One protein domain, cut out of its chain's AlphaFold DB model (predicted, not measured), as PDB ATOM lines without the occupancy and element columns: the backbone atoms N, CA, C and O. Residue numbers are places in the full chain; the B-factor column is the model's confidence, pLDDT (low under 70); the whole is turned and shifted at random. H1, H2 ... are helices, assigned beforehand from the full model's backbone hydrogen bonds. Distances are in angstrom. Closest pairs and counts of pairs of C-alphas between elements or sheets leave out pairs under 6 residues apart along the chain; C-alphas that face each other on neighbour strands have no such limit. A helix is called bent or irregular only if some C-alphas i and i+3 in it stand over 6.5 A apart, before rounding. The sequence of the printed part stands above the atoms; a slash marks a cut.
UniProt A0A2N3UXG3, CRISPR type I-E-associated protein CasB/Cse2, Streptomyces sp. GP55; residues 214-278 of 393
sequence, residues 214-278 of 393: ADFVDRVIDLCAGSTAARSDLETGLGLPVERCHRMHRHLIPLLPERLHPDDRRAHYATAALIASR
ATOM      1  N   ALA A 214     321.521 255.940 242.093       58.91
ATOM      2  CA  ALA A 214     321.998 254.589 242.370       58.91
ATOM      3  C   ALA A 214     321.441 253.965 243.665       58.91
ATOM      4  O   ALA A 214     321.449 252.747 243.770       58.91
ATOM      5  N   ASP A 215     320.891 254.761 244.589       81.62
ATOM      6  CA  ASP A 215     320.405 254.262 245.889       81.62
ATOM      7  C   ASP A 215     318.868 254.185 245.957       81.62
ATOM      8  O   ASP A 215     318.275 254.086 247.033       81.62
ATOM      9  N   PHE A 216     318.167 254.307 244.822       87.62
ATOM     10  CA  PHE A 216     316.701 254.351 244.816       87.62
ATOM     11  C   PHE A 216     316.080 253.079 245.409       87.62
ATOM     12  O   PHE A 216     315.181 253.171 246.246       87.62
ATOM     13  N   VAL A 217     316.554 251.904 244.990       88.94
ATOM     14  CA  VAL A 217     316.031 250.606 245.436       88.94
ATOM     15  C   VAL A 217     316.218 250.430 246.938       88.94
ATOM     16  O   VAL A 217     315.244 250.121 247.625       88.94
ATOM     17  N   ASP A 218     317.417 250.696 247.453       87.25
ATOM     18  CA  ASP A 218     317.728 250.580 248.881       87.25
ATOM     19  C   ASP A 218     316.837 251.499 249.718       87.25
ATOM     20  O   ASP A 218     316.184 251.055 250.664       87.25
ATOM     21  N   ARG A 219     316.663 252.755 249.293       87.56
ATOM     22  CA  ARG A 219     315.768 253.703 249.974       87.56
ATOM     23  C   ARG A 219     314.312 253.241 249.978       87.56
ATOM     24  O   ARG A 219     313.604 253.456 250.960       87.56
ATOM     25  N   VAL A 220     313.838 252.616 248.899       91.06
ATOM     26  CA  VAL A 220     312.478 252.057 248.840       91.06
ATOM     27  C   VAL A 220     312.349 250.825 249.739       91.06
ATOM     28  O   VAL A 220     311.314 250.651 250.390       91.06
ATOM     29  N   ILE A 221     313.377 249.975 249.799       89.50
ATOM     30  CA  ILE A 221     313.432 248.821 250.702       89.50
ATOM     31  C   ILE A 221     313.364 249.294 252.157       89.50
ATOM     32  O   ILE A 221     312.503 248.810 252.899       89.50
ATOM     33  N   ASP A 222     314.187 250.272 252.532       88.44
ATOM     34  CA  ASP A 222     314.219 250.865 253.870       88.44
ATOM     35  C   ASP A 222     312.887 251.527 254.224       88.44
ATOM     36  O   ASP A 222     312.342 251.302 255.306       88.44
ATOM     37  N   LEU A 223     312.290 252.267 253.286       90.50
ATOM     38  CA  LEU A 223     310.971 252.873 253.461       90.50
ATOM     39  C   LEU A 223     309.888 251.817 253.735       90.50
ATOM     40  O   LEU A 223     309.051 251.992 254.625       90.50
ATOM     41  N   CYS A 224     309.905 250.705 252.995       90.81
ATOM     42  CA  CYS A 224     308.962 249.605 253.197       90.81
ATOM     43  C   CYS A 224     309.197 248.857 254.518       90.81
ATOM     44  O   CYS A 224     308.247 248.287 255.061       90.81
ATOM     45  N   ALA A 225     310.436 248.827 255.014       87.75
ATOM     46  CA  ALA A 225     310.788 248.224 256.296       87.75
ATOM     47  C   ALA A 225     310.402 249.124 257.482       87.75
ATOM     48  O   ALA A 225     309.928 248.619 258.499       87.75
ATOM     49  N   GLY A 226     310.558 250.443 257.339       87.31
ATOM     50  CA  GLY A 226     310.280 251.428 258.384       87.31
ATOM     51  C   GLY A 226     308.804 251.807 258.539       87.31
ATOM     52  O   GLY A 226     308.401 252.229 259.620       87.31
ATOM     53  N   SER A 227     307.973 251.659 257.497       90.81
ATOM     54  CA  SER A 227     306.558 252.059 257.554       90.81
ATOM     55  C   SER A 227     305.618 251.122 256.792       90.81
ATOM     56  O   SER A 227     305.590 251.073 255.559       90.81
ATOM     57  N   THR A 228     304.741 250.441 257.537       89.75
ATOM     58  CA  THR A 228     303.679 249.596 256.966       89.75
ATOM     59  C   THR A 228     302.691 250.403 256.125       89.75
ATOM     60  O   THR A 228     302.217 249.898 255.107       89.75
ATOM     61  N   ALA A 229     302.398 251.648 256.518       90.25
ATOM     62  CA  ALA A 229     301.526 252.540 255.757       90.25
ATOM     63  C   ALA A 229     302.172 252.941 254.423       90.25
ATOM     64  O   ALA A 229     301.524 252.856 253.384       90.25
ATOM     65  N   ALA A 230     303.466 253.288 254.429       91.00
ATOM     66  CA  ALA A 230     304.188 253.606 253.199       91.00
ATOM     67  C   ALA A 230     304.224 252.414 252.240       91.00
ATOM     68  O   ALA A 230     303.893 252.557 251.066       91.00
ATOM     69  N   ARG A 231     304.515 251.218 252.761       93.12
ATOM     70  CA  ARG A 231     304.441 249.975 251.987       93.12
ATOM     71  C   ARG A 231     303.052 249.760 251.385       93.12
ATOM     72  O   ARG A 231     302.956 249.476 250.197       93.12
ATOM     73  N   SER A 232     301.990 249.898 252.182       93.38
ATOM     74  CA  SER A 232     300.617 249.698 251.704       93.38
ATOM     75  C   SER A 232     300.265 250.648 250.563       93.38
ATOM     76  O   SER A 232     299.585 250.232 249.632       93.38
ATOM     77  N   ASP A 233     300.721 251.900 250.608       93.56
ATOM     78  CA  ASP A 233     300.489 252.848 249.517       93.56
ATOM     79  C   ASP A 233     301.272 252.492 248.259       93.56
ATOM     80  O   ASP A 233     300.718 252.554 247.163       93.56
ATOM     81  N   LEU A 234     302.537 252.087 248.401       94.75
ATOM     82  CA  LEU A 234     303.358 251.635 247.276       94.75
ATOM     83  C   LEU A 234     302.771 250.387 246.605       94.75
ATOM     84  O   LEU A 234     302.777 250.289 245.381       94.75
ATOM     85  N   GLU A 235     302.189 249.472 247.382       93.12
ATOM     86  CA  GLU A 235     301.491 248.292 246.859       93.12
ATOM     87  C   GLU A 235     300.272 248.652 245.995       93.12
ATOM     88  O   GLU A 235     299.950 247.904 245.070       93.12
ATOM     89  N   THR A 236     299.607 249.790 246.239       91.94
ATOM     90  CA  THR A 236     298.401 250.169 245.475       91.94
ATOM     91  C   THR A 236     298.662 250.471 244.001       91.94
ATOM     92  O   THR A 236     297.739 250.351 243.200       91.94
ATOM     93  N   GLY A 237     299.893 250.827 243.618       90.38
ATOM     94  CA  GLY A 237     300.240 251.123 242.223       90.38
ATOM     95  C   GLY A 237     300.676 249.921 241.395       90.38
ATOM     96  O   GLY A 237     301.168 250.089 240.280       90.38
ATOM     97  N   LEU A 238     300.545 248.703 241.922       91.69
ATOM     98  CA  LEU A 238     300.995 247.502 241.234       91.69
ATOM     99  C   LEU A 238     300.243 247.302 239.906       91.69
ATOM    100  O   LEU A 238     299.031 247.100 239.892       91.69
ATOM    101  N   GLY A 239     300.980 247.332 238.792       86.94
ATOM    102  CA  GLY A 239     300.420 247.187 237.444       86.94
ATOM    103  C   GLY A 239     299.659 248.413 236.929       86.94
ATOM    104  O   GLY A 239     299.061 248.343 235.860       86.94
ATOM    105  N   LEU A 240     299.675 249.532 237.659       88.81
ATOM    106  CA  LEU A 240     299.021 250.770 237.245       88.81
ATOM    107  C   LEU A 240     299.997 251.702 236.503       88.81
ATOM    108  O   LEU A 240     301.205 251.676 236.755       88.81
ATOM    109  N   PRO A 241     299.495 252.545 235.582       87.62
ATOM    110  CA  PRO A 241     300.280 253.642 235.027       87.62
ATOM    111  C   PRO A 241     300.579 254.694 236.110       87.62
ATOM    112  O   PRO A 241     299.826 254.826 237.077       87.62
ATOM    113  N   VAL A 242     301.670 255.452 235.941       88.25
ATOM    114  CA  VAL A 242     302.167 256.424 236.940       88.25
ATOM    115  C   VAL A 242     301.084 257.417 237.333       88.25
ATOM    116  O   VAL A 242     300.958 257.765 238.504       88.25
ATOM    117  N   GLU A 243     300.279 257.825 236.360       87.00
ATOM    118  CA  GLU A 243     299.257 258.847 236.502       87.00
ATOM    119  C   GLU A 243     298.115 258.410 237.423       87.00
ATOM    120  O   GLU A 243     297.369 259.251 237.901       87.00
ATOM    121  N   ARG A 244     297.994 257.109 237.719       87.31
ATOM    122  CA  ARG A 244     297.005 256.550 238.657       87.31
ATOM    123  C   ARG A 244     297.602 256.183 240.014       87.31
ATOM    124  O   ARG A 244     296.879 255.761 240.917       87.31
ATOM    125  N   CYS A 245     298.905 256.371 240.194       90.88
ATOM    126  CA  CYS A 245     299.645 256.013 241.403       90.88
ATOM    127  C   CYS A 245     299.703 257.166 242.422       90.88
ATOM    128  O   CYS A 245     300.736 257.396 243.056       90.88
ATOM    129  N   HIS A 246     298.590 257.882 242.620       89.56
ATOM    130  CA  HIS A 246     298.534 259.111 243.426       89.56
ATOM    131  C   HIS A 246     299.038 258.943 244.866       89.56
ATOM    132  O   HIS A 246     299.702 259.824 245.405       89.56
ATOM    133  N   ARG A 247     298.774 257.794 245.501       90.19
ATOM    134  CA  ARG A 247     299.249 257.517 246.870       90.19
ATOM    135  C   ARG A 247     300.760 257.312 246.951       90.19
ATOM    136  O   ARG A 247     301.361 257.575 247.986       90.19
ATOM    137  N   MET A 248     301.380 256.864 245.861       93.31
ATOM    138  CA  MET A 248     302.825 256.632 245.789       93.31
ATOM    139  C   MET A 248     303.602 257.934 245.612       93.31
ATOM    140  O   MET A 248     304.753 258.017 246.033       93.31
ATOM    141  N   HIS A 249     302.978 258.953 245.009       90.38
ATOM    142  CA  HIS A 249     303.595 260.249 244.718       90.38
ATOM    143  C   HIS A 249     304.254 260.873 245.950       90.38
ATOM    144  O   HIS A 249     305.409 261.293 245.860       90.38
ATOM    145  N   ARG A 250     303.581 260.829 247.107       89.94
ATOM    146  CA  ARG A 250     304.103 261.377 248.368       89.94
ATOM    147  C   ARG A 250     305.443 260.780 248.792       89.94
ATOM    148  O   ARG A 250     306.278 261.473 249.356       89.94
ATOM    149  N   HIS A 251     305.653 259.503 248.481       92.06
ATOM    150  CA  HIS A 251     306.844 258.757 248.874       92.06
ATOM    151  C   HIS A 251     307.932 258.800 247.812       92.06
ATOM    152  O   HIS A 251     309.103 258.914 248.144       92.06
ATOM    153  N   LEU A 252     307.559 258.686 246.534       91.69
ATOM    154  CA  LEU A 252     308.522 258.487 245.454       91.69
ATOM    155  C   LEU A 252     309.037 259.788 244.852       91.69
ATOM    156  O   LEU A 252     310.213 259.859 244.523       91.69
ATOM    157  N   ILE A 253     308.210 260.827 244.702       89.81
ATOM    158  CA  ILE A 253     308.657 262.080 244.068       89.81
ATOM    159  C   ILE A 253     309.875 262.698 244.773       89.81
ATOM    160  O   ILE A 253     310.788 263.107 244.057       89.81
ATOM    161  N   PRO A 254     309.962 262.723 246.120       88.00
ATOM    162  CA  PRO A 254     311.159 263.213 246.809       88.00
ATOM    163  C   PRO A 254     312.429 262.385 246.541       88.00
ATOM    164  O   PRO A 254     313.542 262.878 246.732       88.00
ATOM    165  N   LEU A 255     312.280 261.122 246.127       86.25
ATOM    166  CA  LEU A 255     313.388 260.214 245.816       86.25
ATOM    167  C   LEU A 255     313.861 260.343 244.364       86.25
ATOM    168  O   LEU A 255     314.990 259.966 244.062       86.25
ATOM    169  N   LEU A 256     313.010 260.851 243.470       86.62
ATOM    170  CA  LEU A 256     313.270 260.866 242.035       86.62
ATOM    171  C   LEU A 256     314.019 262.128 241.585       86.62
ATOM    172  O   LEU A 256     313.804 263.215 242.127       86.62
ATOM    173  N   PRO A 257     314.845 262.023 240.527       79.81
ATOM    174  CA  PRO A 257     315.384 263.191 239.846       79.81
ATOM    175  C   PRO A 257     314.267 264.102 239.325       79.81
ATOM    176  O   PRO A 257     313.227 263.646 238.849       79.81
ATOM    177  N   GLU A 258     314.508 265.413 239.358       71.50
ATOM    178  CA  GLU A 258     313.522 266.411 238.931       71.50
ATOM    179  C   GLU A 258     313.109 266.242 237.462       71.50
ATOM    180  O   GLU A 258     311.937 266.397 237.112       71.50
ATOM    181  N   ARG A 259     314.075 265.884 236.610       74.38
ATOM    182  CA  ARG A 259     313.885 265.644 235.178       74.38
ATOM    183  C   ARG A 259     314.154 264.184 234.875       74.38
ATOM    184  O   ARG A 259     315.272 263.803 234.548       74.38
ATOM    185  N   LEU A 260     313.104 263.390 235.003       82.94
ATOM    186  CA  LEU A 260     313.111 261.981 234.653       82.94
ATOM    187  C   LEU A 260     312.238 261.780 233.414       82.94
ATOM    188  O   LEU A 260     311.148 262.359 233.338       82.94
ATOM    189  N   HIS A 261     312.712 260.988 232.450       84.38
ATOM    190  CA  HIS A 261     311.913 260.636 231.278       84.38
ATOM    191  C   HIS A 261     310.619 259.921 231.722       84.38
ATOM    192  O   HIS A 261     310.648 259.226 232.741       84.38
ATOM    193  N   PRO A 262     309.485 260.057 231.007       84.06
ATOM    194  CA  PRO A 262     308.235 259.388 231.384       84.06
ATOM    195  C   PRO A 262     308.380 257.870 231.565       84.06
ATOM    196  O   PRO A 262     307.895 257.324 232.554       84.06
ATOM    197  N   ASP A 263     309.117 257.212 230.671       85.00
ATOM    198  CA  ASP A 263     309.369 255.766 230.756       85.00
ATOM    199  C   ASP A 263     310.252 255.396 231.951       85.00
ATOM    200  O   ASP A 263     309.908 254.494 232.712       85.00
ATOM    201  N   ASP A 264     311.328 256.154 232.191       88.50
ATOM    202  CA  ASP A 264     312.185 255.971 233.365       88.50
ATOM    203  C   ASP A 264     311.347 256.145 234.649       88.50
ATOM    204  O   ASP A 264     311.423 255.338 235.574       88.50
ATOM    205  N   ARG A 265     310.470 257.159 234.705       89.75
ATOM    206  CA  ARG A 265     309.545 257.367 235.830       89.75
ATOM    207  C   ARG A 265     308.622 256.168 236.012       89.75
ATOM    208  O   ARG A 265     308.429 255.724 237.142       89.75
ATOM    209  N   ARG A 266     308.079 255.618 234.928       90.69
ATOM    210  CA  ARG A 266     307.231 254.423 234.977       90.69
ATOM    211  C   ARG A 266     307.977 253.211 235.524       90.69
ATOM    212  O   ARG A 266     307.434 252.517 236.384       90.69
ATOM    213  N   ALA A 267     309.225 253.015 235.109       91.88
ATOM    214  CA  ALA A 267     310.101 251.975 235.633       91.88
ATOM    215  C   ALA A 267     310.294 252.104 237.151       91.88
ATOM    216  O   ALA A 267     310.058 251.143 237.879       91.88
ATOM    217  N   HIS A 268     310.599 253.306 237.651       93.00
ATOM    218  CA  HIS A 268     310.780 253.542 239.088       93.00
ATOM    219  C   HIS A 268     309.512 253.241 239.899       93.00
ATOM    220  O   HIS A 268     309.582 252.601 240.949       93.00
ATOM    221  N   TYR A 269     308.344 253.669 239.413       94.12
ATOM    222  CA  TYR A 269     307.065 253.403 240.080       94.12
ATOM    223  C   TYR A 269     306.739 251.912 240.108       94.12
ATOM    224  O   TYR A 269     306.360 251.382 241.153       94.12
ATOM    225  N   ALA A 270     306.922 251.221 238.984       93.38
ATOM    226  CA  ALA A 270     306.667 249.793 238.905       93.38
ATOM    227  C   ALA A 270     307.614 248.994 239.806       93.38
ATOM    228  O   ALA A 270     307.150 248.147 240.567       93.38
ATOM    229  N   THR A 271     308.914 249.296 239.782       93.56
ATOM    230  CA  THR A 271     309.896 248.647 240.657       93.56
ATOM    231  C   THR A 271     309.564 248.889 242.128       93.56
ATOM    232  O   THR A 271     309.552 247.939 242.909       93.56
ATOM    233  N   ALA A 272     309.189 250.112 242.514       95.00
ATOM    234  CA  ALA A 272     308.792 250.399 243.889       95.00
ATOM    235  C   ALA A 272     307.544 249.616 244.332       95.00
ATOM    236  O   ALA A 272     307.531 249.051 245.429       95.00
ATOM    237  N   ALA A 273     306.519 249.515 243.477       95.12
ATOM    238  CA  ALA A 273     305.333 248.706 243.760       95.12
ATOM    239  C   ALA A 273     305.677 247.210 243.899       95.12
ATOM    240  O   ALA A 273     305.168 246.528 244.793       95.12
ATOM    241  N   LEU A 274     306.580 246.695 243.056       93.50
ATOM    242  CA  LEU A 274     307.045 245.306 243.111       93.50
ATOM    243  C   LEU A 274     307.816 245.005 244.404       93.50
ATOM    244  O   LEU A 274     307.538 243.987 245.046       93.50
ATOM    245  N   ILE A 275     308.723 245.897 244.815       91.88
ATOM    246  CA  ILE A 275     309.471 245.800 246.079       91.88
ATOM    247  C   ILE A 275     308.515 245.802 247.276       91.88
ATOM    248  O   ILE A 275     308.678 244.994 248.199       91.88
ATOM    249  N   ALA A 276     307.516 246.686 247.262       92.62
ATOM    250  CA  ALA A 276     306.540 246.795 248.338       92.62
ATOM    251  C   ALA A 276     305.692 245.519 248.456       92.62
ATOM    252  O   ALA A 276     305.521 245.007 249.561       92.62
ATOM    253  N   SER A 277     305.284 244.946 247.314       90.88
ATOM    254  CA  SER A 277     304.424 243.753 247.223       90.88
ATOM    255  C   SER A 277     305.068 242.429 247.654       90.88
ATOM    256  O   SER A 277     304.395 241.394 247.663       90.88
ATOM    257  N   ARG A 278     306.356 242.433 248.031       87.81
ATOM    258  CA  ARG A 278     307.076 241.228 248.468       87.81
ATOM    259  C   ARG A 278     306.332 240.540 249.617       87.81
ATOM    260  O   ARG A 278     305.951 241.226 250.564       87.81
TER     261      ARG A 278
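AT A GLANCE: This is residues 214 to 278 of the 393 residues of the protein "CRISPR type I-E-associated protein CasB/Cse2" of Streptomyces sp. GP55 (UniProt A0A2N3UXG3). Two helices, H1 and H2, meet in a V, and the last turn of the longest helix, H4, packs between its two sides. H3 crosses nearly at right angles to both H2 and H4, packing on H2. The printed part has 65 residues with four named helices, H1 H2 H3 H4 along the chain, and no named strand: all helix. It is compact, with a radius of gyration of the C-alphas of 10.5 A, and spans 29 by 24 by 18 A.

HOW THE PARTS SIT: Start with H4, residues 262 to 276. Its residues 272 to 276 alone touch H2, residues 228 to 235, opposite ways at a steep tilt of 48 degrees; the closest C-alphas, of Glu 235 and Ala 273, are 5.0 A apart. The same residues alone touch H1, residues 214 to 226, the same way at 36 degrees, only just steep; look at C-alphas 224 and 276, the closest, 6.1 A apart. H1 and H2 touch only at the corner, closest at the C-alphas of Cys 224 and Arg 231, 4.7 A. H3, residues 246 to 255, touches H2 about perpendicular at 77 degrees, closest at the C-alphas of Leu 234 and Met 248, 5.2 A. H3 is close to H4 but not clearly touching: their closest C-alphas, of Leu 252 and Tyr 269, are 7.5 A apart. Every O i to N i+4 pair is within hydrogen-bond range in H2 and H4, against 8 of 9 in H1 and 2 of 6 in H3, where 4 of 7 O i to N i+3 pairs are.

IN THESE COORDINATES: Find C-alpha 262 at (308.235, 259.388, 231.384); H4 runs 21.2 A to C-alpha 276 at (306.540, 246.795, 248.338). H1 runs 20.1 A from C-alpha 214 at (321.998, 254.589, 242.370) and is irregular, with C-alphas 214 and 217 7.8 A apart. H2 measures 10.4 A. H3, 15.1 A, is only just irregular: C-alphas 251 and 254 are 6.54 A apart.

THE WHOLE: The two C-alphas farthest apart, of Thr 228 and His 261, are 29.1 A apart. The printed part has no cut; the link H1 to H2 is tight, the other two short. Mean pLDDT of the printed part is 88.8, with residue 214 alone under 70.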